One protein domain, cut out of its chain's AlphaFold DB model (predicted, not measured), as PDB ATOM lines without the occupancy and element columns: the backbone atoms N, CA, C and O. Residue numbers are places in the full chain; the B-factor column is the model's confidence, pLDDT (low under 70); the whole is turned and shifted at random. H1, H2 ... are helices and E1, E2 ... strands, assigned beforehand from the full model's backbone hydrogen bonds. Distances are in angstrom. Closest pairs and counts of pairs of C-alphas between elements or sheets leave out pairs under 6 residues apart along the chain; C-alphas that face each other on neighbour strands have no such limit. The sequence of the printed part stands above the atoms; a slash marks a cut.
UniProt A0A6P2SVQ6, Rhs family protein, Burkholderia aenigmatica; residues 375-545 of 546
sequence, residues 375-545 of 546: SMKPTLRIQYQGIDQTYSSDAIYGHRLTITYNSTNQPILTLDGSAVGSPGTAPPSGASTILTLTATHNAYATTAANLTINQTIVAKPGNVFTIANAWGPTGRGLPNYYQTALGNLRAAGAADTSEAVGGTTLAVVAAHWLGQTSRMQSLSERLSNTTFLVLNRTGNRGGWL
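Overview. This is residues 375 to 545 of the 546 residues of the protein "Rhs family protein" of Burkholderia aenigmatica (UniProt A0A6P2SVQ6). Two antiparallel sheets of four strands each are stacked face to face as a sandwich, their strands nearly aligned, and the long helix H3 covers the outer face of one of them. H2 folds back along H3, on the side away from that sheet. The printed part has 171 residues, with three named helices and eight named strands in the order E1 E2 H1 E3 E4 E5 E6 E7 H2 H3 E8; the sheets run E2 E1 E5 E6 and E4 E3 E7 E8, and the class is mixed, helices and strands. It is compact, with a radius of gyration of the C-alphas of 16.7 A and spans of 53 by 38 by 27 A.

Along the chain. The first sheet holds E1, residues 379 to 384, beginning at C-alpha 379 (-40.674, -10.783, 3.805); E2, 387 to 392; E5, 431 to 440, 28.8 A long; and E6, 451 to 459, 24.2 A. The second holds E3, 401 to 405; E4, 411 to 415; E7, 463 to 471, 26.4 A; and E8, 536 to 544, 27.1 A, ending at C-alpha 544 (-48.553, -37.066, -4.823). H1 is residues 393 to 396, H2 477 to 491, 20.6 A, and H3 499 to 528, 42.4 A, beginning at C-alpha 499 (-45.028, -34.811, 5.430).

Arrangement. In the first sheet, N 382 and O 389 of the hairpin E1 and E2 are 2.8 A apart, N 381 and O 438 of E1 and E5 2.8 A, and N 435 and O 455 of the hairpin E5 and E6 2.8 A. In the second, the hairpin E3 and E4 has N 412 and O 404 at 2.8 A, E3 and E7 have N 403 and O 465 at 2.8 A, and E7 and E8 have N 468 and O 539 at 2.8 A. The facing parts of the sheets are 9.5 A apart, centre to centre; the closest C-alphas of E6 and E8, Gln 455 and Asn 540, are 7.1 A apart. H3 makes two layers, a helix on one face of a sheet, with E4 E3 E7 E8, at a height over the sheet of 8.0 A. Its closest C-alpha pair with E7 is Ala 510 and Ala 468, 5.8 A. H2 and H3, a helical hairpin, touch at Pro 479 and Ala 511, 4.8 A, at a shallow tilt of 19 degrees, opposite ways. H1 only grazes both sheets. In H2 and H3 every O i to N i+4 pair is within hydrogen-bond range; H1 is too short for one.

Size, cuts and confidence. The farthest C-alphas, of Thr 408 and Asn 529, are 54.3 A apart. The printed part has no cut. The link E4 to E5, 15 residues, is long. Mean pLDDT of the printed part is 88.8; residues 538 to 545 are under 70.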
ATOM      1  N   SER A 375     -37.225  -4.313   9.440       89.69
ATOM      2  CA  SER A 375     -37.265  -3.372   8.316       89.69
ATOM      3  C   SER A 375     -36.091  -3.532   7.342       89.69
ATOM      4  O   SER A 375     -36.159  -3.021   6.240       89.69
ATOM      5  N   MET A 376     -35.000  -4.197   7.735       93.81
ATOM      6  CA  MET A 376     -33.859  -4.508   6.860       93.81
ATOM      7  C   MET A 376     -33.974  -5.885   6.197       93.81
ATOM      8  O   MET A 376     -33.055  -6.287   5.494       93.81
ATOM      9  N   LYS A 377     -35.064  -6.625   6.430       93.81
ATOM     10  CA  LYS A 377     -35.226  -8.014   5.990       93.81
ATOM     11  C   LYS A 377     -36.406  -8.113   5.027       93.81
ATOM     12  O   LYS A 377     -37.481  -7.623   5.374       93.81
ATOM     13  N   PRO A 378     -36.267  -8.717   3.839       94.75
ATOM     14  CA  PRO A 378     -37.409  -8.956   2.979       94.75
ATOM     15  C   PRO A 378     -38.354  -9.969   3.629       94.75
ATOM     16  O   PRO A 378     -37.949 -10.770   4.471       94.75
ATOM     17  N   THR A 379     -39.627  -9.918   3.253       95.56
ATOM     18  CA  THR A 379     -40.674 -10.783   3.805       95.56
ATOM     19  C   THR A 379     -41.447 -11.498   2.711       95.56
ATOM     20  O   THR A 379     -41.679 -10.932   1.646       95.56
ATOM     21  N   LEU A 380     -41.893 -12.721   2.992       95.75
ATOM     22  CA  LEU A 380     -42.825 -13.492   2.179       95.75
ATOM     23  C   LEU A 380     -44.151 -13.633   2.920       95.75
ATOM     24  O   LEU A 380     -44.213 -14.273   3.970       95.75
ATOM     25  N   ARG A 381     -45.211 -13.060   2.352       95.56
ATOM     26  CA  ARG A 381     -46.593 -13.288   2.773       95.56
ATOM     27  C   ARG A 381     -47.194 -14.429   1.964       95.56
ATOM     28  O   ARG A 381     -47.077 -14.456   0.739       95.56
ATOM     29  N   ILE A 382     -47.834 -15.359   2.657       96.00
ATOM     30  CA  ILE A 382     -48.432 -16.579   2.124       96.00
ATOM     31  C   ILE A 382     -49.921 -16.513   2.417       96.00
ATOM     32  O   ILE A 382     -50.320 -16.520   3.581       96.00
ATOM     33  N   GLN A 383     -50.728 -16.463   1.360       96.62
ATOM     34  CA  GLN A 383     -52.178 -16.407   1.465       96.62
ATOM     35  C   GLN A 383     -52.807 -17.603   0.760       96.62
ATOM     36  O   GLN A 383     -52.615 -17.804  -0.443       96.62
ATOM     37  N   TYR A 384     -53.554 -18.412   1.513       97.06
ATOM     38  CA  TYR A 384     -54.199 -19.605   0.978       97.06
ATOM     39  C   TYR A 384     -55.394 -20.040   1.820       97.06
ATOM     40  O   TYR A 384     -55.224 -20.480   2.950       97.06
ATOM     41  N   GLN A 385     -56.605 -19.960   1.259       96.56
ATOM     42  CA  GLN A 385     -57.820 -20.498   1.888       96.56
ATOM     43  C   GLN A 385     -57.981 -20.061   3.358       96.56
ATOM     44  O   GLN A 385     -58.155 -20.884   4.244       96.56
ATOM     45  N   GLY A 386     -57.856 -18.765   3.652       94.62
ATOM     46  CA  GLY A 386     -57.944 -18.234   5.022       94.62
ATOM     47  C   GLY A 386     -56.641 -18.276   5.834       94.62
ATOM     48  O   GLY A 386     -56.558 -17.596   6.853       94.62
ATOM     49  N   ILE A 387     -55.604 -18.984   5.375       95.62
ATOM     50  CA  ILE A 387     -54.236 -18.827   5.894       95.62
ATOM     51  C   ILE A 387     -53.689 -17.488   5.397       95.62
ATOM     52  O   ILE A 387     -53.759 -17.211   4.200       95.62
ATOM     53  N   ASP A 388     -53.122 -16.695   6.304       95.31
ATOM     54  CA  ASP A 388     -52.419 -15.447   6.005       95.31
ATOM     55  C   ASP A 388     -51.226 -15.296   6.955       95.31
ATOM     56  O   ASP A 388     -51.368 -14.886   8.108       95.31
ATOM     57  N   GLN A 389     -50.051 -15.718   6.495       94.94
ATOM     58  CA  GLN A 389     -48.838 -15.751   7.309       94.94
ATOM     59  C   GLN A 389     -47.705 -15.008   6.620       94.94
ATOM     60  O   GLN A 389     -47.504 -15.157   5.416       94.94
ATOM     61  N   THR A 390     -46.959 -14.214   7.385       95.00
ATOM     62  CA  THR A 390     -45.812 -13.452   6.877       95.00
ATOM     63  C   THR A 390     -44.544 -13.889   7.587       95.00
ATOM     64  O   THR A 390     -44.503 -13.929   8.813       95.00
ATOM     65  N   TYR A 391     -43.487 -14.151   6.828       95.12
ATOM     66  CA  TYR A 391     -42.176 -14.487   7.379       95.12
ATOM     67  C   TYR A 391     -41.100 -13.586   6.800       95.12
ATOM     68  O   TYR A 391     -41.138 -13.286   5.608       95.12
ATOM     69  N   SER A 392     -40.125 -13.178   7.609       95.38
ATOM     70  CA  SER A 392     -38.880 -12.623   7.092       95.38
ATOM     71  C   SER A 392     -38.048 -13.725   6.448       95.38
ATOM     72  O   SER A 392     -38.089 -14.885   6.857       95.38
ATOM     73  N   SER A 393     -37.311 -13.368   5.407       94.56
ATOM     74  CA  SER A 393     -36.558 -14.311   4.590       94.56
ATOM     75  C   SER A 393     -35.555 -15.144   5.390       94.56
ATOM     76  O   SER A 393     -35.482 -16.353   5.210       94.56
ATOM     77  N   ASP A 394     -34.838 -14.519   6.320       93.19
ATOM     78  CA  ASP A 394     -33.887 -15.167   7.226       93.19
ATOM     79  C   ASP A 394     -34.536 -16.171   8.188       93.19
ATOM     80  O   ASP A 394     -33.871 -17.104   8.622       93.19
ATOM     81  N   ALA A 395     -35.823 -16.007   8.505       92.19
ATOM     82  CA  ALA A 395     -36.551 -16.907   9.395       92.19
ATOM     83  C   ALA A 395     -37.047 -18.183   8.693       92.19
ATOM     84  O   ALA A 395     -37.416 -19.141   9.366       92.19
ATOM     85  N   ILE A 396     -37.083 -18.198   7.354       92.12
ATOM     86  CA  ILE A 396     -37.570 -19.340   6.557       92.12
ATOM     87  C   ILE A 396     -36.531 -19.906   5.589       92.12
ATOM     88  O   ILE A 396     -36.767 -20.949   4.974       92.12
ATOM     89  N   TYR A 397     -35.383 -19.252   5.416       91.44
ATOM     90  CA  TYR A 397     -34.365 -19.739   4.498       91.44
ATOM     91  C   TYR A 397     -33.641 -20.960   5.073       91.44
ATOM     92  O   TYR A 397     -33.085 -20.916   6.166       91.44
ATOM     93  N   GLY A 398     -33.656 -22.065   4.325       88.25
ATOM     94  CA  GLY A 398     -33.183 -23.364   4.817       88.25
ATOM     95  C   GLY A 398     -34.199 -24.126   5.677       88.25
ATOM     96  O   GLY A 398     -33.881 -25.222   6.130       88.25
ATOM     97  N   HIS A 399     -35.411 -23.596   5.862       89.56
ATOM     98  CA  HIS A 399     -36.498 -24.268   6.573       89.56
ATOM     99  C   HIS A 399     -37.524 -24.872   5.604       89.56
ATOM    100  O   HIS A 399     -37.834 -24.309   4.545       89.56
ATOM    101  N   ARG A 400     -38.086 -26.028   5.974       90.06
ATOM    102  CA  ARG A 400     -39.121 -26.711   5.196       90.06
ATOM    103  C   ARG A 400     -40.472 -26.051   5.451       90.06
ATOM    104  O   ARG A 400     -41.075 -26.241   6.499       90.06
ATOM    105  N   LEU A 401     -40.964 -25.325   4.455       93.12
ATOM    106  CA  LEU A 401     -42.281 -24.698   4.478       93.12
ATOM    107  C   LEU A 401     -43.253 -25.478   3.586       93.12
ATOM    108  O   LEU A 401     -43.064 -25.527   2.364       93.12
ATOM    109  N   THR A 402     -44.283 -26.086   4.176       94.75
ATOM    110  CA  THR A 402     -45.222 -26.958   3.449       94.75
ATOM    111  C   THR A 402     -46.684 -26.629   3.706       94.75
ATOM    112  O   THR A 402     -47.055 -26.140   4.768       94.75
ATOM    113  N   ILE A 403     -47.526 -26.925   2.716       96.00
ATOM    114  CA  ILE A 403     -48.980 -26.986   2.852       96.00
ATOM    115  C   ILE A 403     -49.397 -28.447   2.701       96.00
ATOM    116  O   ILE A 403     -49.124 -29.080   1.676       96.00
ATOM    117  N   THR A 404     -50.068 -28.962   3.724       94.19
ATOM    118  CA  THR A 404     -50.708 -30.286   3.740       94.19
ATOM    119  C   THR A 404     -52.207 -30.139   3.974       94.19
ATOM    120  O   THR A 404     -52.681 -29.027   4.191       94.19
ATOM    121  N   TYR A 405     -52.965 -31.235   3.922       94.69
ATOM    122  CA  TYR A 405     -54.412 -31.230   4.150       94.69
ATOM    123  C   TYR A 405     -54.773 -32.272   5.202       94.69
ATOM    124  O   TYR A 405     -54.323 -33.416   5.121       94.69
ATOM    125  N   ASN A 406     -55.595 -31.885   6.178       93.12
ATOM    126  CA  ASN A 406     -56.108 -32.818   7.179       93.12
ATOM    127  C   ASN A 406     -57.231 -33.716   6.617       93.12
ATOM    128  O   ASN A 406     -57.615 -33.612   5.451       93.12
ATOM    129  N   SER A 407     -57.789 -34.592   7.458       91.94
ATOM    130  CA  SER A 407     -58.874 -35.514   7.076       91.94
ATOM    131  C   SER A 407     -60.156 -34.810   6.614       91.94
ATOM    132  O   SER A 407     -60.921 -35.384   5.846       91.94
ATOM    133  N   THR A 408     -60.371 -33.558   7.028       93.69
ATOM    134  CA  THR A 408     -61.488 -32.701   6.594       93.69
ATOM    135  C   THR A 408     -61.138 -31.797   5.405       93.69
ATOM    136  O   THR A 408     -61.884 -30.877   5.088       93.69
ATOM    137  N   ASN A 409     -60.004 -32.047   4.738       95.31
ATOM    138  CA  ASN A 409     -59.471 -31.258   3.622       95.31
ATOM    139  C   ASN A 409     -59.187 -29.778   3.952       95.31
ATOM    140  O   ASN A 409     -59.111 -28.943   3.051       95.31
ATOM    141  N   GLN A 410     -59.006 -29.434   5.229       96.94
ATOM    142  CA  GLN A 410     -58.507 -28.113   5.613       96.94
ATOM    143  C   GLN A 410     -57.000 -28.063   5.370       96.94
ATOM    144  O   GLN A 410     -56.289 -28.977   5.813       96.94
ATOM    145  N   PRO A 411     -56.490 -27.017   4.703       97.06
ATOM    146  CA  PRO A 411     -55.062 -26.870   4.524       97.06
ATOM    147  C   PRO A 411     -54.375 -26.472   5.828       97.06
ATOM    148  O   PRO A 411     -54.898 -25.677   6.607       97.06
ATOM    149  N   ILE A 412     -53.177 -27.001   6.046       95.88
ATOM    150  CA  ILE A 412     -52.324 -26.710   7.196       95.88
ATOM    151  C   ILE A 412     -50.976 -26.245   6.660       95.88
ATOM    152  O   ILE A 412     -50.286 -27.005   5.976       95.88
ATOM    153  N   LEU A 413     -50.604 -25.005   6.981       95.81
ATOM    154  CA  LEU A 413     -49.247 -24.511   6.776       95.81
ATOM    155  C   LEU A 413     -48.358 -25.047   7.896       95.81
ATOM    156  O   LEU A 413     -48.692 -24.890   9.071       95.81
ATOM    157  N   THR A 414     -47.225 -25.650   7.548       92.12
ATOM    158  CA  THR A 414     -46.232 -26.091   8.529       92.12
ATOM    159  C   THR A 414     -44.849 -25.539   8.216       92.12
ATOM    160  O   THR A 414     -44.488 -25.368   7.048       92.12
ATOM    161  N   LEU A 415     -44.089 -25.267   9.273       89.75
ATOM    162  CA  LEU A 415     -42.681 -24.903   9.235       89.75
ATOM    163  C   LEU A 415     -41.894 -25.987   9.978       89.75
ATOM    164  O   LEU A 415     -42.143 -26.245  11.155       89.75
ATOM    165  N   ASP A 416     -41.012 -26.681   9.263       87.00
ATOM    166  CA  ASP A 416     -40.287 -27.872   9.723       87.00
ATOM    167  C   ASP A 416     -41.195 -28.941  10.359       87.00
ATOM    168  O   ASP A 416     -40.832 -29.615  11.322       87.00
ATOM    169  N   GLY A 417     -42.401 -29.107   9.806       86.81
ATOM    170  CA  GLY A 417     -43.410 -30.058  10.283       86.81
ATOM    171  C   GLY A 417     -44.254 -29.561  11.461       86.81
ATOM    172  O   GLY A 417     -45.206 -30.235  11.850       86.81
ATOM    173  N   SER A 418     -43.965 -28.376  12.008       87.94
ATOM    174  CA  SER A 418     -44.792 -27.745  13.040       87.94
ATOM    175  C   SER A 418     -45.875 -26.882  12.398       87.94
ATOM    176  O   SER A 418     -45.565 -25.982  11.620       87.94
ATOM    177  N   ALA A 419     -47.146 -27.142  12.708       90.94
ATOM    178  CA  ALA A 419     -48.257 -26.341  12.196       90.94
ATOM    179  C   ALA A 419     -48.168 -24.883  12.675       90.94
ATOM    180  O   ALA A 419     -47.893 -24.624  13.848       90.94
ATOM    181  N   VAL A 420     -48.429 -23.937  11.770       88.81
ATOM    182  CA  VAL A 420     -48.411 -22.503  12.068       88.81
ATOM    183  C   VAL A 420     -49.783 -21.887  11.833       88.81
ATOM    184  O   VAL A 420     -50.325 -21.931  10.730       88.81
ATOM    185  N   GLY A 421     -50.307 -21.239  12.875       85.56
ATOM    186  CA  GLY A 421     -51.643 -20.655  12.858       85.56
ATOM    187  C   GLY A 421     -52.747 -21.714  12.818       85.56
ATOM    188  O   GLY A 421     -52.511 -22.902  13.036       85.56
ATOM    189  N   SER A 422     -53.976 -21.266  12.570       90.38
ATOM    190  CA  SER A 422     -55.124 -22.160  12.409       90.38
ATOM    191  C   SER A 422     -55.127 -22.814  11.022       90.38
ATOM    192  O   SER A 422     -54.696 -22.174  10.057       90.38
ATOM    193  N   PRO A 423     -55.662 -24.042  10.883       95.19
ATOM    194  CA  PRO A 423     -55.980 -24.604   9.576       95.19
ATOM    195  C   PRO A 423     -56.863 -23.650   8.763       95.19
ATOM    196  O   PRO A 423     -57.721 -22.958   9.317       95.19
ATOM    197  N   GLY A 424     -56.659 -23.630   7.449       96.19
ATOM    198  CA  GLY A 424     -57.477 -22.840   6.541       96.19
ATOM    199  C   GLY A 424     -58.884 -23.413   6.340       96.19
ATOM    200  O   GLY A 424     -59.240 -24.495   6.811       96.19
ATOM    201  N   THR A 425     -59.689 -22.688   5.579       96.88
ATOM    202  CA  THR A 425     -61.005 -23.107   5.106       96.88
ATOM    203  C   THR A 425     -60.862 -24.279   4.138       96.88
ATOM    204  O   THR A 425     -60.093 -24.205   3.185       96.88
ATOM    205  N   ALA A 426     -61.609 -25.361   4.365       96.50
ATOM    206  CA  ALA A 426     -61.573 -26.541   3.504       96.50
ATOM    207  C   ALA A 426     -62.172 -26.242   2.117       96.50
ATOM    208  O   ALA A 426     -63.364 -25.933   2.029       96.50
ATOM    209  N   PRO A 427     -61.402 -26.373   1.020       95.00
ATOM    210  CA  PRO A 427     -61.960 -26.362  -0.326       95.00
ATOM    211  C   PRO A 427     -62.637 -27.705  -0.637       95.00
ATOM    212  O   PRO A 427     -62.375 -28.705   0.041       95.00
ATOM    213  N   PRO A 428     -63.442 -27.798  -1.710       95.38
ATOM    214  CA  PRO A 428     -63.857 -29.091  -2.243       95.38
ATOM    215  C   PRO A 428     -62.638 -29.963  -2.587       95.38
ATOM    216  O   PRO A 428     -61.666 -29.488  -3.177       95.38
ATOM    217  N   SER A 429     -62.680 -31.245  -2.219       94.12
ATOM    218  CA  SER A 429     -61.595 -32.187  -2.522       94.12
ATOM    219  C   SER A 429     -61.405 -32.336  -4.036       94.12
ATOM    220  O   SER A 429     -62.367 -32.537  -4.773       94.12
ATOM    221  N   GLY A 430     -60.163 -32.216  -4.501       93.62
ATOM    222  CA  GLY A 430     -59.789 -32.194  -5.915       93.62
ATOM    223  C   GLY A 430     -59.864 -30.815  -6.583       93.62
ATOM    224  O   GLY A 430     -59.505 -30.707  -7.755       93.62
ATOM    225  N   ALA A 431     -60.287 -29.758  -5.881       94.75
ATOM    226  CA  ALA A 431     -60.385 -28.425  -6.469       94.75
ATOM    227  C   ALA A 431     -59.007 -27.788  -6.718       94.75
ATOM    228  O   ALA A 431     -58.138 -27.771  -5.844       94.75
ATOM    229  N   SER A 432     -58.844 -27.185  -7.895       95.50
ATOM    230  CA  SER A 432     -57.732 -26.282  -8.202       95.50
ATOM    231  C   SER A 432     -57.985 -24.919  -7.563       95.50
ATOM    232  O   SER A 432     -58.977 -24.258  -7.862       95.50
ATOM    233  N   THR A 433     -57.090 -24.489  -6.681       95.50
ATOM    234  CA  THR A 433     -57.232 -23.275  -5.865       95.50
ATOM    235  C   THR A 433     -55.963 -22.431  -5.916       95.50
ATOM    236  O   THR A 433     -54.876 -22.951  -6.170       95.50
ATOM    237  N   ILE A 434     -56.097 -21.122  -5.695       95.69
ATOM    238  CA  ILE A 434     -54.988 -20.170  -5.826       95.69
ATOM    239  C   ILE A 434     -54.275 -19.996  -4.483       95.69
ATOM    240  O   ILE A 434     -54.894 -19.624  -3.489       95.69
ATOM    241  N   LEU A 435     -52.968 -20.241  -4.491       96.12
ATOM    242  CA  LEU A 435     -51.992 -19.826  -3.489       96.12
ATOM    243  C   LEU A 435     -51.364 -18.506  -3.948       96.12
ATOM    244  O   LEU A 435     -50.747 -18.458  -5.015       96.12
ATOM    245  N   THR A 436     -51.484 -17.461  -3.137       96.69
ATOM    246  CA  THR A 436     -50.867 -16.157  -3.403       96.69
ATOM    247  C   THR A 436     -49.635 -15.983  -2.524       96.69
ATOM    248  O   THR A 436     -49.686 -16.156  -1.306       96.69
ATOM    249  N   LEU A 437     -48.514 -15.653  -3.159       95.25
ATOM    250  CA  LEU A 437     -47.228 -15.397  -2.524       95.25
ATOM    251  C   LEU A 437     -46.811 -13.957  -2.818       95.25
ATOM    252  O   LEU A 437     -46.660 -13.599  -3.986       95.25
ATOM    253  N   THR A 438     -46.579 -13.151  -1.784       94.56
ATOM    254  CA  THR A 438     -46.120 -11.763  -1.928       94.56
ATOM    255  C   THR A 438     -44.768 -11.579  -1.254       94.56
ATOM    256  O   THR A 438     -44.660 -11.670  -0.034       94.56
ATOM    257  N   ALA A 439     -43.738 -11.306  -2.051       93.56
ATOM    258  CA  ALA A 439     -42.419 -10.901  -1.590       93.56
ATOM    259  C   ALA A 439     -42.341  -9.371  -1.474       93.56
ATOM    260  O   ALA A 439     -42.669  -8.646  -2.418       93.56
ATOM    261  N   THR A 440     -41.875  -8.881  -0.327       93.19
ATOM    262  CA  THR A 440     -41.697  -7.452  -0.035       93.19
ATOM    263  C   THR A 440     -40.257  -7.182   0.384       93.19
ATOM    264  O   THR A 440     -39.748  -7.847   1.282       93.19
ATOM    265  N   HIS A 441     -39.603  -6.201  -0.238       91.94
ATOM    266  CA  HIS A 441     -38.206  -5.848   0.030       91.94
ATOM    267  C   HIS A 441     -38.114  -4.628   0.951       91.94
ATOM    268  O   HIS A 441     -37.911  -3.501   0.511       91.94
ATOM    269  N   ASN A 442     -38.271  -4.867   2.255       92.25
ATOM    270  CA  ASN A 442     -38.446  -3.812   3.263       92.25
ATOM    271  C   ASN A 442     -37.245  -2.861   3.417       92.25
ATOM    272  O   ASN A 442     -37.418  -1.722   3.844       92.25
ATOM    273  N   ALA A 443     -36.038  -3.322   3.070       91.62
ATOM    274  CA  ALA A 443     -34.822  -2.518   3.155       91.62
ATOM    275  C   ALA A 443     -34.736  -1.439   2.065       91.62
ATOM    276  O   ALA A 443     -33.911  -0.531   2.180       91.62
ATOM    277  N   TYR A 444     -35.545  -1.542   1.007       89.75
ATOM    278  CA  TYR A 444     -35.515  -0.613  -0.114       89.75
ATOM    279  C   TYR A 444     -36.501   0.521   0.102       89.75
ATOM    280  O   TYR A 444     -37.591   0.350   0.640       89.75
ATOM    281  N   ALA A 445     -36.129   1.694  -0.392       85.38
ATOM    282  CA  ALA A 445     -36.972   2.876  -0.308       85.38
ATOM    283  C   ALA A 445     -38.106   2.913  -1.347       85.38
ATOM    284  O   ALA A 445     -38.898   3.854  -1.379       85.38
ATOM    285  N   THR A 446     -38.174   1.901  -2.212       82.44
ATOM    286  CA  THR A 446     -39.171   1.748  -3.269       82.44
ATOM    287  C   THR A 446     -39.804   0.366  -3.197       82.44
ATOM    288  O   THR A 446     -39.159  -0.615  -2.829       82.44
ATOM    289  N   THR A 447     -41.064   0.269  -3.612       84.56
ATOM    290  CA  THR A 447     -41.786  -1.000  -3.737       84.56
ATOM    291  C   THR A 447     -41.585  -1.666  -5.095       84.56
ATOM    292  O   THR A 447     -42.192  -2.702  -5.340       84.56
ATOM    293  N   ALA A 448     -40.771  -1.094  -5.991       80.88
ATOM    294  CA  ALA A 448     -40.596  -1.594  -7.358       80.88
ATOM    295  C   ALA A 448     -40.108  -3.055  -7.404       80.88
ATOM    296  O   ALA A 448     -40.484  -3.807  -8.298       80.88
ATOM    297  N   ALA A 449     -39.311  -3.469  -6.416       83.94
ATOM    298  CA  ALA A 449     -38.830  -4.841  -6.278       83.94
ATOM    299  C   ALA A 449     -39.859  -5.812  -5.670       83.94
ATOM    300  O   ALA A 449     -39.598  -7.013  -5.601       83.94
ATOM    301  N   ASN A 450     -40.995  -5.330  -5.161       88.56
ATOM    302  CA  ASN A 450     -42.009  -6.201  -4.574       88.56
ATOM    303  C   ASN A 450     -42.671  -7.041  -5.666       88.56
ATOM    304  O   ASN A 450     -42.939  -6.567  -6.767       88.56
ATOM    305  N   LEU A 451     -42.974  -8.292  -5.338       86.88
ATOM    306  CA  LEU A 451     -43.481  -9.255  -6.302       86.88
ATOM    307  C   LEU A 451     -44.634 -10.040  -5.698       86.88
ATOM    308  O   LEU A 451     -44.492 -10.617  -4.628       86.88
ATOM    309  N   THR A 452     -45.758 -10.102  -6.408       90.06
ATOM    310  CA  THR A 452     -46.864 -11.006  -6.071       90.06
ATOM    311  C   THR A 452     -47.017 -12.047  -7.165       90.06
ATOM    312  O   THR A 452     -47.100 -11.710  -8.343       90.06
ATOM    313  N   ILE A 453     -47.042 -13.318  -6.772       87.56
ATOM    314  CA  ILE A 453     -47.216 -14.459  -7.667       87.56
ATOM    315  C   ILE A 453     -48.421 -15.261  -7.194       87.56
ATOM    316  O   ILE A 453     -48.531 -15.608  -6.020       87.56
ATOM    317  N   ASN A 454     -49.278 -15.622  -8.144       91.50
ATOM    318  CA  ASN A 454     -50.351 -16.584  -7.937       91.50
ATOM    319  C   ASN A 454     -49.932 -17.936  -8.515       91.50
ATOM    320  O   ASN A 454     -49.440 -18.013  -9.641       91.50
ATOM    321  N   GLN A 455     -50.115 -18.998  -7.740       89.69
ATOM    322  CA  GLN A 455     -49.875 -20.376  -8.152       89.69
ATOM    323  C   GLN A 455     -51.133 -21.204  -7.920       89.69
ATOM    324  O   GLN A 455     -51.821 -21.027  -6.918       89.69
ATOM    325  N   THR A 456     -51.412 -22.146  -8.812       91.75
ATOM    326  CA  THR A 456     -52.547 -23.059  -8.654       91.75
ATOM    327  C   THR A 456     -52.085 -24.347  -7.981       91.75
ATOM    328  O   THR A 456     -51.123 -24.965  -8.434       91.75
ATOM    329  N   ILE A 457     -52.776 -24.768  -6.920       93.69
ATOM    330  CA  ILE A 457     -52.579 -26.066  -6.263       93.69
ATOM    331  C   ILE A 457     -53.888 -26.836  -6.146       93.69
ATOM    332  O   ILE A 457     -54.965 -26.249  -6.044       93.69
ATOM    333  N   VAL A 458     -53.790 -28.165  -6.164       94.31
ATOM    334  CA  VAL A 458     -54.943 -29.064  -6.046       94.31
ATOM    335  C   VAL A 458     -55.151 -29.431  -4.579       94.31
ATOM    336  O   VAL A 458     -54.300 -30.091  -3.977       94.31
ATOM    337  N   ALA A 459     -56.288 -29.022  -4.018       93.56
ATOM    338  CA  ALA A 459     -56.648 -29.272  -2.630       93.56
ATOM    339  C   ALA A 459     -57.177 -30.697  -2.447       93.56
ATOM    340  O   ALA A 459     -58.272 -31.009  -2.909       93.56
ATOM    341  N   LYS A 460     -56.408 -31.575  -1.800       92.31
ATOM    342  CA  LYS A 460     -56.804 -32.971  -1.573       92.31
ATOM    343  C   LYS A 460     -56.064 -33.555  -0.360       92.31
ATOM    344  O   LYS A 460     -54.852 -33.341  -0.266       92.31
ATOM    345  N   PRO A 461     -56.718 -34.354   0.509       89.88
ATOM    346  CA  PRO A 461     -56.021 -35.102   1.555       89.88
ATOM    347  C   PRO A 461     -54.922 -35.989   0.957       89.88
ATOM    348  O   PRO A 461     -55.131 -36.635  -0.071       89.88
ATOM    349  N   GLY A 462     -53.745 -35.990   1.584       85.50
ATOM    350  CA  GLY A 462     -52.555 -36.692   1.085       85.50
ATOM    351  C   GLY A 462     -51.708 -35.903   0.078       85.50
ATOM    352  O   GLY A 462     -50.596 -36.322  -0.224       85.50
ATOM    353  N   ASN A 463     -52.155 -34.743  -0.416       89.81
ATOM    354  CA  ASN A 463     -51.267 -33.869  -1.184       89.81
ATOM    355  C   ASN A 463     -50.323 -33.099  -0.252       89.81
ATOM    356  O   ASN A 463     -50.744 -32.567   0.780       89.81
ATOM    357  N   VAL A 464     -49.061 -32.984  -0.666       90.94
ATOM    358  CA  VAL A 464     -48.051 -32.147  -0.010       90.94
ATOM    359  C   VAL A 464     -47.507 -31.154  -1.027       90.94
ATOM    360  O   VAL A 464     -47.109 -31.524  -2.135       90.94
ATOM    361  N   PHE A 465     -47.477 -29.884  -0.640       93.69
ATOM    362  CA  PHE A 465     -46.873 -28.813  -1.423       93.69
ATOM    363  C   PHE A 465     -45.757 -28.170  -0.618       93.69
ATOM    364  O   PHE A 465     -45.977 -27.787   0.525       93.69
ATOM    365  N   THR A 466     -44.588 -27.992  -1.224       94.00
ATOM    366  CA  THR A 466     -43.492 -27.214  -0.637       94.00
ATOM    367  C   THR A 466     -43.463 -25.829  -1.264       94.00
ATOM    368  O   THR A 466     -43.510 -25.696  -2.491       94.00
ATOM    369  N   ILE A 467     -43.366 -24.795  -0.430       94.81
ATOM    370  CA  ILE A 467     -43.169 -23.415  -0.873       94.81
ATOM    371  C   ILE A 467     -41.665 -23.194  -1.046       94.81
ATOM    372  O   ILE A 467     -40.909 -23.073  -0.082       94.81
ATOM    373  N   ALA A 468     -41.225 -23.167  -2.301       91.75
ATOM    374  CA  ALA A 468     -39.844 -22.898  -2.656       91.75
ATOM    375  C   ALA A 468     -39.557 -21.405  -2.483       91.75
ATOM    376  O   ALA A 468     -40.266 -20.567  -3.045       91.75
ATOM    377  N   ASN A 469     -38.503 -21.069  -1.742       91.75
ATOM    378  CA  ASN A 469     -38.062 -19.692  -1.572       91.75
ATOM    379  C   ASN A 469     -36.533 -19.589  -1.604       91.75
ATOM    380  O   ASN A 469     -35.831 -20.453  -1.082       91.75
ATOM    381  N   ALA A 470     -36.040 -18.529  -2.235       91.31
ATOM    382  CA  ALA A 470     -34.673 -18.062  -2.131       91.31
ATOM    383  C   ALA A 470     -34.567 -16.554  -2.267       91.31
ATOM    384  O   ALA A 470     -35.425 -15.901  -2.860       91.31
ATOM    385  N   TRP A 471     -33.477 -16.031  -1.722       93.19
ATOM    386  CA  TRP A 471     -33.218 -14.610  -1.572       93.19
ATOM    387  C   TRP A 471     -31.760 -14.385  -1.940       93.19
ATOM    388  O   TRP A 471     -30.864 -14.917  -1.282       93.19
ATOM    389  N   GLY A 472     -31.524 -13.702  -3.055       91.62
ATOM    390  CA  GLY A 472     -30.195 -13.645  -3.655       91.62
ATOM    391  C   GLY A 472     -29.757 -14.902  -4.406       91.62
ATOM    392  O   GLY A 472     -30.555 -15.801  -4.693       91.62
ATOM    393  N   PRO A 473     -28.462 -14.975  -4.760       90.62
ATOM    394  CA  PRO A 473     -27.869 -16.164  -5.356       90.62
ATOM    395  C   PRO A 473     -27.902 -17.363  -4.396       90.62
ATOM    396  O   PRO A 473     -27.461 -17.248  -3.256       90.62
ATOM    397  N   THR A 474     -28.374 -18.520  -4.864       90.50
ATOM    398  CA  THR A 474     -28.374 -19.788  -4.118       90.50
ATOM    399  C   THR A 474     -27.145 -20.621  -4.472       90.50
ATOM    400  O   THR A 474     -26.838 -20.821  -5.652       90.50
ATOM    401  N   GLY A 475     -26.453 -21.120  -3.451       86.75
ATOM    402  CA  GLY A 475     -25.282 -21.976  -3.583       86.75
ATOM    403  C   GLY A 475     -25.637 -23.463  -3.590       86.75
ATOM    404  O   GLY A 475     -26.793 -23.867  -3.708       86.75
ATOM    405  N   ARG A 476     -24.611 -24.313  -3.475       83.44
ATOM    406  CA  ARG A 476     -24.778 -25.778  -3.435       83.44
ATOM    407  C   ARG A 476     -25.109 -26.317  -2.042       83.44
ATOM    408  O   ARG A 476     -25.573 -27.449  -1.941       83.44
ATOM    409  N   GLY A 477     -24.879 -25.555  -0.974       86.94
ATOM    410  CA  GLY A 477     -25.102 -26.058   0.379       86.94
ATOM    411  C   GLY A 477     -26.582 -26.226   0.717       86.94
ATOM    412  O   GLY A 477     -26.904 -27.192   1.398       86.94
ATOM    413  N   LEU A 478     -27.495 -25.407   0.177       88.94
ATOM    414  CA  LEU A 478     -28.941 -25.582   0.384       88.94
ATOM    415  C   LEU A 478     -29.475 -26.952  -0.100       88.94
ATOM    416  O   LEU A 478     -30.097 -27.656   0.699       88.94
ATOM    417  N   PRO A 479     -29.252 -27.391  -1.360       89.94
ATOM    418  CA  PRO A 479     -29.698 -28.719  -1.783       89.94
ATOM    419  C   PRO A 479     -29.008 -29.846  -1.008       89.94
ATOM    420  O   PRO A 479     -29.678 -30.809  -0.637       89.94
ATOM    421  N   ASN A 480     -27.711 -29.716  -0.703       89.94
ATOM    422  CA  ASN A 480     -26.989 -30.709   0.099       89.94
ATOM    423  C   ASN A 480     -27.570 -30.823   1.517       89.94
ATOM    424  O   ASN A 480     -27.740 -31.928   2.025       89.94
ATOM    425  N   TYR A 481     -27.920 -29.693   2.133       89.81
ATOM    426  CA  TYR A 481     -28.541 -29.640   3.453       89.81
ATOM    427  C   TYR A 481     -29.866 -30.410   3.477       89.81
ATOM    428  O   TYR A 481     -30.039 -31.309   4.301       89.81
ATOM    429  N   TYR A 482     -30.765 -30.156   2.519       91.25
ATOM    430  CA  TYR A 482     -32.020 -30.909   2.439       91.25
ATOM    431  C   TYR A 482     -31.813 -32.392   2.109       91.25
ATOM    432  O   TYR A 482     -32.564 -33.230   2.602       91.25
ATOM    433  N   GLN A 483     -30.797 -32.748   1.316       93.12
ATOM    434  CA  GLN A 483     -30.464 -34.151   1.048       93.12
ATOM    435  C   GLN A 483     -29.995 -34.874   2.313       93.12
ATOM    436  O   GLN A 483     -30.433 -35.993   2.575       93.12
ATOM    437  N   THR A 484     -29.145 -34.233   3.118       91.06
ATOM    438  CA  THR A 484     -28.731 -34.768   4.420       91.06
ATOM    439  C   THR A 484     -29.921 -34.897   5.366       91.06
ATOM    440  O   THR A 484     -30.100 -35.953   5.967       91.06
ATOM    441  N   ALA A 485     -30.784 -33.878   5.451       89.62
ATOM    442  CA  ALA A 485     -31.996 -33.934   6.266       89.62
ATOM    443  C   ALA A 485     -32.923 -35.089   5.845       89.62
ATOM    444  O   ALA A 485     -33.403 -35.839   6.694       89.62
ATOM    445  N   LEU A 486     -33.119 -35.290   4.538       92.12
ATOM    446  CA  LEU A 486     -33.903 -36.400   3.994       92.12
ATOM    447  C   LEU A 486     -33.293 -37.765   4.344       92.12
ATOM    448  O   LEU A 486     -34.015 -38.679   4.739       92.12
ATOM    449  N   GLY A 487     -31.969 -37.898   4.220       91.69
ATOM    450  CA  GLY A 487     -31.240 -39.103   4.613       91.69
ATOM    451  C   GLY A 487     -31.414 -39.422   6.098       91.69
ATOM    452  O   GLY A 487     -31.725 -40.558   6.446       91.69
ATOM    453  N   ASN A 488     -31.307 -38.409   6.961       89.25
ATOM    454  CA  ASN A 488     -31.495 -38.551   8.405       89.25
ATOM    455  C   ASN A 488     -32.928 -38.964   8.767       89.25
ATOM    456  O   ASN A 488     -33.110 -39.840   9.606       89.25
ATOM    457  N   LEU A 489     -33.943 -38.382   8.118       88.25
ATOM    458  CA  LEU A 489     -35.348 -38.751   8.333       88.25
ATOM    459  C   LEU A 489     -35.608 -40.220   7.985       88.25
ATOM    460  O   LEU A 489     -36.218 -40.945   8.770       88.25
ATOM    461  N   ARG A 490     -35.104 -40.677   6.835       90.56
ATOM    462  CA  ARG A 490     -35.228 -42.080   6.414       90.56
ATOM    463  C   ARG A 490     -34.463 -43.026   7.333       90.56
ATOM    464  O   ARG A 490     -34.996 -44.064   7.708       90.56
ATOM    465  N   ALA A 491     -33.252 -42.652   7.743       90.25
ATOM    466  CA  ALA A 491     -32.462 -43.428   8.697       90.25
ATOM    467  C   ALA A 491     -33.144 -43.533  10.073       90.25
ATOM    468  O   ALA A 491     -33.014 -44.553  10.742       90.25
ATOM    469  N   ALA A 492     -33.910 -42.514  10.472       89.44
ATOM    470  CA  ALA A 492     -34.729 -42.521  11.683       89.44
ATOM    471  C   ALA A 492     -36.056 -43.301  11.538       89.44
ATOM    472  O   ALA A 492     -36.841 -43.338  12.482       89.44
ATOM    473  N   GLY A 493     -36.323 -43.917  10.379       90.31
ATOM    474  CA  GLY A 493     -37.522 -44.724  10.137       90.31
ATOM    475  C   GLY A 493     -38.778 -43.921   9.791       90.31
ATOM    476  O   GLY A 493     -39.881 -44.459   9.882       90.31
ATOM    477  N   ALA A 494     -38.651 -42.646   9.402       90.00
ATOM    478  CA  ALA A 494     -39.799 -41.868   8.947       90.00
ATOM    479  C   ALA A 494     -40.400 -42.484   7.671       90.00
ATOM    480  O   ALA A 494     -39.680 -42.784   6.718       90.00
ATOM    481  N   ALA A 495     -41.726 -42.649   7.642       87.81
ATOM    482  CA  ALA A 495     -42.426 -43.218   6.494       87.81
ATOM    483  C   ALA A 495     -42.279 -42.329   5.250       87.81
ATOM    484  O   ALA A 495     -42.418 -41.106   5.349       87.81
ATOM    485  N   ASP A 496     -42.084 -42.934   4.072       83.50
ATOM    486  CA  ASP A 496     -41.994 -42.196   2.801       83.50
ATOM    487  C   ASP A 496     -43.272 -41.395   2.490       83.50
ATOM    488  O   ASP A 496     -43.210 -40.361   1.828       83.50
ATOM    489  N   THR A 497     -44.416 -41.823   3.037       81.19
ATOM    490  CA  THR A 497     -45.711 -41.139   2.918       81.19
ATOM    491  C   THR A 497     -45.911 -39.993   3.919       81.19
ATOM    492  O   THR A 497     -46.947 -39.337   3.907       81.19
ATOM    493  N   SER A 498     -44.959 -39.729   4.817       87.06
ATOM    494  CA  SER A 498     -45.083 -38.642   5.798       87.06
ATOM    495  C   SER A 498     -44.823 -37.262   5.178       87.06
ATOM    496  O   SER A 498     -44.054 -37.134   4.224       87.06
ATOM    497  N   GLU A 499     -45.388 -36.201   5.773       88.38
ATOM    498  CA  GLU A 499     -45.028 -34.811   5.430       88.38
ATOM    499  C   GLU A 499     -43.516 -34.597   5.524       88.38
ATOM    500  O   GLU A 499     -42.932 -33.963   4.649       88.38
ATOM    501  N   ALA A 500     -42.875 -35.177   6.541       88.81
ATOM    502  CA  ALA A 500     -41.454 -34.993   6.763       88.81
ATOM    503  C   ALA A 500     -40.628 -35.500   5.577       88.81
ATOM    504  O   ALA A 500     -39.776 -34.770   5.067       88.81
ATOM    505  N   VAL A 501     -40.887 -36.718   5.097       90.12
ATOM    506  CA  VAL A 501     -40.153 -37.287   3.958       90.12
ATOM    507  C   VAL A 501     -40.609 -36.670   2.633       90.12
ATOM    508  O   VAL A 501     -39.764 -36.217   1.854       90.12
ATOM    509  N   GLY A 502     -41.917 -36.574   2.381       89.44
ATOM    510  CA  GLY A 502     -42.466 -36.029   1.135       89.44
ATOM    511  C   GLY A 502     -42.149 -34.543   0.941       89.44
ATOM    512  O   GLY A 502     -41.620 -34.141  -0.097       89.44
ATOM    513  N   GLY A 503     -42.380 -33.726   1.967       90.88
ATOM    514  CA  GLY A 503     -42.082 -32.296   1.961       90.88
ATOM    515  C   GLY A 503     -40.588 -32.006   1.814       90.88
ATOM    516  O   GLY A 503     -40.206 -31.108   1.057       90.88
ATOM    517  N   THR A 504     -39.721 -32.783   2.482       92.62
ATOM    518  CA  THR A 504     -38.259 -32.625   2.358       92.62
ATOM    519  C   THR A 504     -37.774 -33.093   0.989       92.62
ATOM    520  O   THR A 504     -36.924 -32.441   0.391       92.62
ATOM    521  N   THR A 505     -38.358 -34.156   0.429       94.06
ATOM    522  CA  THR A 505     -38.080 -34.584  -0.950       94.06
ATOM    523  C   THR A 505     -38.394 -33.460  -1.937       94.06
ATOM    524  O   THR A 505     -37.549 -33.111  -2.758       94.06
ATOM    525  N   LEU A 506     -39.562 -32.821  -1.821       92.88
ATOM    526  CA  LEU A 506     -39.926 -31.667  -2.648       92.88
ATOM    527  C   LEU A 506     -38.993 -30.463  -2.422       92.88
ATOM    528  O   LEU A 506     -38.629 -29.794  -3.394       92.88
ATOM    529  N   ALA A 507     -38.554 -30.222  -1.181       92.06
ATOM    530  CA  ALA A 507     -37.573 -29.186  -0.849       92.06
ATOM    531  C   ALA A 507     -36.204 -29.444  -1.503       92.06
ATOM    532  O   ALA A 507     -35.614 -28.512  -2.050       92.06
ATOM    533  N   VAL A 508     -35.736 -30.700  -1.550       93.44
ATOM    534  CA  VAL A 508     -34.518 -31.089  -2.285       93.44
ATOM    535  C   VAL A 508     -34.639 -30.699  -3.754       93.44
ATOM    536  O   VAL A 508     -33.741 -30.051  -4.297       93.44
ATOM    537  N   VAL A 509     -35.746 -31.053  -4.417       92.88
ATOM    538  CA  VAL A 509     -35.873 -30.756  -5.851       92.88
ATOM    539  C   VAL A 509     -36.026 -29.255  -6.117       92.88
ATOM    540  O   VAL A 509     -35.512 -28.752  -7.116       92.88
ATOM    541  N   ALA A 510     -36.701 -28.524  -5.226       91.38
ATOM    542  CA  ALA A 510     -36.765 -27.066  -5.280       91.38
ATOM    543  C   ALA A 510     -35.374 -26.428  -5.125       91.38
ATOM    544  O   ALA A 510     -34.990 -25.593  -5.943       91.38
ATOM    545  N   ALA A 511     -34.587 -26.862  -4.139       91.62
ATOM    546  CA  ALA A 511     -33.244 -26.347  -3.893       91.62
ATOM    547  C   ALA A 511     -32.271 -26.642  -5.046       91.62
ATOM    548  O   ALA A 511     -31.469 -25.779  -5.402       91.62
ATOM    549  N   HIS A 512     -32.375 -27.812  -5.688       91.19
ATOM    550  CA  HIS A 512     -31.606 -28.114  -6.905       91.19
ATOM    551  C   HIS A 512     -31.941 -27.155  -8.042       91.19
ATOM    552  O   HIS A 512     -31.035 -26.602  -8.664       91.19
ATOM    553  N   TRP A 513     -33.230 -26.912  -8.288       89.00
ATOM    554  CA  TRP A 513     -33.654 -25.957  -9.310       89.00
ATOM    555  C   TRP A 513     -33.143 -24.537  -9.016       89.00
ATOM    556  O   TRP A 513     -32.621 -23.869  -9.915       89.00
ATOM    557  N   LEU A 514     -33.217 -24.093  -7.756       89.19
ATOM    558  CA  LEU A 514     -32.716 -22.788  -7.314       89.19
ATOM    559  C   LEU A 514     -31.200 -22.654  -7.528       89.19
ATOM    560  O   LEU A 514     -30.755 -21.694  -8.165       89.19
ATOM    561  N   GLY A 515     -30.415 -23.635  -7.074       89.31
ATOM    562  CA  GLY A 515     -28.960 -23.647  -7.237       89.31
ATOM    563  C   GLY A 515     -28.522 -23.711  -8.705       89.31
ATOM    564  O   GLY A 515     -27.641 -22.961  -9.129       89.31
ATOM    565  N   GLN A 516     -29.175 -24.542  -9.526       87.50
ATOM    566  CA  GLN A 516     -28.901 -24.622 -10.968       87.50
ATOM    567  C   GLN A 516     -29.222 -23.307 -11.685       87.50
ATOM    568  O   GLN A 516     -28.431 -22.840 -12.506       87.50
ATOM    569  N   THR A 517     -30.340 -22.669 -11.332       85.19
ATOM    570  CA  THR A 517     -30.732 -21.376 -11.908       85.19
ATOM    571  C   THR A 517     -29.734 -20.280 -11.534       85.19
ATOM    572  O   THR A 517     -29.364 -19.470 -12.383       85.19
ATOM    573  N   SER A 518     -29.230 -20.270 -10.295       87.75
ATOM    574  CA  SER A 518     -28.164 -19.349  -9.872       87.75
ATOM    575  C   SER A 518     -26.853 -19.612 -10.593       87.75
ATOM    576  O   SER A 518     -26.205 -18.664 -11.031       87.75
ATOM    577  N   ARG A 519     -26.486 -20.879 -10.809       87.12
ATOM    578  CA  ARG A 519     -25.274 -21.206 -11.562       87.12
ATOM    579  C   ARG A 519     -25.364 -20.773 -13.022       87.12
ATOM    580  O   ARG A 519     -24.412 -20.190 -13.532       87.12
ATOM    581  N   MET A 520     -26.490 -21.037 -13.680       85.44
ATOM    582  CA  MET A 520     -26.736 -20.589 -15.053       85.44
ATOM    583  C   MET A 520     -26.679 -19.063 -15.150       85.44
ATOM    584  O   MET A 520     -26.108 -18.527 -16.093       85.44
ATOM    585  N   GLN A 521     -27.245 -18.364 -14.166       83.50
ATOM    586  CA  GLN A 521     -27.213 -16.911 -14.125       83.50
ATOM    587  C   GLN A 521     -25.785 -16.369 -13.976       83.50
ATOM    588  O   GLN A 521     -25.389 -15.534 -14.778       83.50
ATOM    589  N   SER A 522     -24.996 -16.903 -13.041       86.38
ATOM    590  CA  SER A 522     -23.590 -16.514 -12.873       86.38
ATOM    591  C   SER A 522     -22.762 -16.775 -14.136       86.38
ATOM    592  O   SER A 522     -21.943 -15.948 -14.524       86.38
ATOM    593  N   LEU A 523     -22.992 -17.897 -14.829       87.38
ATOM    594  CA  LEU A 523     -22.351 -18.146 -16.125       87.38
ATOM    595  C   LEU A 523     -22.755 -17.095 -17.161       87.38
ATOM    596  O   LEU A 523     -21.893 -16.595 -17.872       87.38
ATOM    597  N   SER A 524     -24.040 -16.743 -17.228       85.81
ATOM    598  CA  SER A 524     -24.520 -15.702 -18.135       85.81
ATOM    599  C   SER A 524     -23.863 -14.357 -17.841       85.81
ATOM    600  O   SER A 524     -23.353 -13.760 -18.774       85.81
ATOM    601  N   GLU A 525     -23.823 -13.918 -16.578       84.75
ATOM    602  CA  GLU A 525     -23.166 -12.672 -16.137       84.75
ATOM    603  C   GLU A 525     -21.728 -12.579 -16.644       84.75
ATOM    604  O   GLU A 525     -21.316 -11.576 -17.223       84.75
ATOM    605  N   ARG A 526     -20.983 -13.670 -16.467       85.94
ATOM    606  CA  ARG A 526     -19.572 -13.773 -16.832       85.94
ATOM    607  C   ARG A 526     -19.373 -13.764 -18.349       85.94
ATOM    608  O   ARG A 526     -18.485 -13.083 -18.847       85.94
ATOM    609  N   LEU A 527     -20.248 -14.447 -19.087       84.62
ATOM    610  CA  LEU A 527     -20.229 -14.477 -20.551       84.62
ATOM    611  C   LEU A 527     -20.611 -13.136 -21.190       84.62
ATOM    612  O   LEU A 527     -20.056 -12.786 -22.228       84.62
ATOM    613  N   SER A 528     -21.560 -12.400 -20.603       82.44
ATOM    614  CA  SER A 528     -22.001 -11.097 -21.115       82.44
ATOM    615  C   SER A 528     -21.242  -9.912 -20.525       82.44
ATOM    616  O   SER A 528     -21.492  -8.784 -20.940       82.44
ATOM    617  N   ASN A 529     -20.328 -10.147 -19.579       80.88
ATOM    618  CA  ASN A 529     -19.666  -9.106 -18.790       80.88
ATOM    619  C   ASN A 529     -20.673  -8.127 -18.153       80.88
ATOM    620  O   ASN A 529     -20.509  -6.908 -18.186       80.88
ATOM    621  N   THR A 530     -21.763  -8.670 -17.606       81.69
ATOM    622  CA  THR A 530     -22.823  -7.909 -16.934       81.69
ATOM    623  C   THR A 530     -22.983  -8.378 -15.498       81.69
ATOM    624  O   THR A 530     -22.775  -9.548 -15.198       81.69
ATOM    625  N   THR A 531     -23.448  -7.500 -14.614       83.75
ATOM    626  CA  THR A 531     -23.839  -7.880 -13.249       83.75
ATOM    627  C   THR A 531     -25.353  -8.031 -13.180       83.75
ATOM    628  O   THR A 531     -26.071  -7.118 -13.581       83.75
ATOM    629  N   PHE A 532     -25.854  -9.151 -12.657       83.06
ATOM    630  CA  PHE A 532     -27.265  -9.263 -12.297       83.06
ATOM    631  C   PHE A 532     -27.409  -9.322 -10.780       83.06
ATOM    632  O   PHE A 532     -26.707 -10.060 -10.092       83.06
ATOM    633  N   LEU A 533     -28.379  -8.579 -10.260       88.25
ATOM    634  CA  LEU A 533     -28.711  -8.585  -8.843       88.25
ATOM    635  C   LEU A 533     -29.968  -9.424  -8.641       88.25
ATOM    636  O   LEU A 533     -31.062  -9.058  -9.063       88.25
ATOM    637  N   VAL A 534     -29.803 -10.601  -8.035       86.94
ATOM    638  CA  VAL A 534     -30.942 -11.446  -7.663       86.94
ATOM    639  C   VAL A 534     -31.525 -10.915  -6.366       86.94
ATOM    640  O   VAL A 534     -30.830 -10.849  -5.357       86.94
ATOM    641  N   LEU A 535     -32.810 -10.576  -6.381       87.19
ATOM    642  CA  LEU A 535     -33.515 -10.132  -5.181       87.19
ATOM    643  C   LEU A 535     -34.173 -11.331  -4.488       87.19
ATOM    644  O   LEU A 535     -33.779 -11.714  -3.386       87.19
ATOM    645  N   ASN A 536     -35.078 -12.020  -5.188       84.44
ATOM    646  CA  ASN A 536     -35.728 -13.231  -4.697       84.44
ATOM    647  C   ASN A 536     -36.101 -14.214  -5.821       84.44
ATOM    648  O   ASN A 536     -36.156 -13.869  -7.003       84.44
ATOM    649  N   ARG A 537     -36.396 -15.457  -5.432       80.00
ATOM    650  CA  ARG A 537     -37.051 -16.487  -6.246       80.00
ATOM    651  C   ARG A 537     -38.039 -17.241  -5.371       80.00
ATOM    652  O   ARG A 537     -37.642 -17.853  -4.386       80.00
ATOM    653  N   THR A 538     -39.316 -17.218  -5.722       67.62
ATOM    654  CA  THR A 538     -40.378 -17.851  -4.926       67.62
ATOM    655  C   THR A 538     -41.355 -18.598  -5.822       67.62
ATOM    656  O   THR A 538     -41.649 -18.148  -6.927       67.62
ATOM    657  N   GLY A 539     -41.872 -19.728  -5.352       65.75
ATOM    658  CA  GLY A 539     -42.842 -20.549  -6.076       65.75
ATOM    659  C   GLY A 539     -43.318 -21.730  -5.235       65.75
ATOM    660  O   GLY A 539     -43.015 -21.812  -4.046       65.75
ATOM    661  N   ASN A 540     -44.049 -22.666  -5.838       55.56
ATOM    662  CA  ASN A 540     -44.439 -23.906  -5.173       55.56
ATOM    663  C   ASN A 540     -44.005 -25.138  -5.977       55.56
ATOM    664  O   ASN A 540     -43.684 -25.061  -7.163       55.56
ATOM    665  N   ARG A 541     -43.978 -26.289  -5.308       54.47
ATOM    666  CA  ARG A 541     -43.807 -27.592  -5.946       54.47
ATOM    667  C   ARG A 541     -44.700 -28.613  -5.252       54.47
ATOM    668  O   ARG A 541     -44.651 -28.721  -4.031       54.47
ATOM    669  N   GLY A 542     -45.511 -29.332  -6.023       38.69
ATOM    670  CA  GLY A 542     -46.395 -30.388  -5.523       38.69
ATOM    671  C   GLY A 542     -45.877 -31.788  -5.839       38.69
ATOM    672  O   GLY A 542     -45.173 -31.986  -6.832       38.69
ATOM    673  N   GLY A 543     -46.251 -32.750  -5.000       35.81
ATOM    674  CA  GLY A 543     -46.072 -34.182  -5.225       35.81
ATOM    675  C   GLY A 543     -47.278 -34.963  -4.699       35.81
ATOM    676  O   GLY A 543     -47.974 -34.501  -3.795       35.81
ATOM    677  N   TRP A 544     -47.528 -36.133  -5.285       29.39
ATOM    678  CA  TRP A 544     -48.553 -37.066  -4.823       29.39
ATOM    679  C   TRP A 544     -47.922 -38.024  -3.812       29.39
ATOM    680  O   TRP A 544     -46.886 -38.618  -4.114       29.39
ATOM    681  N   LEU A 545     -48.531 -38.185  -2.638       29.47
ATOM    682  CA  LEU A 545     -48.265 -39.346  -1.795       29.47
ATOM    683  C   LEU A 545     -49.128 -40.484  -2.357       29.47
ATOM    684  O   LEU A 545     -50.356 -40.386  -2.313       29.47
TER     685      LEU A 545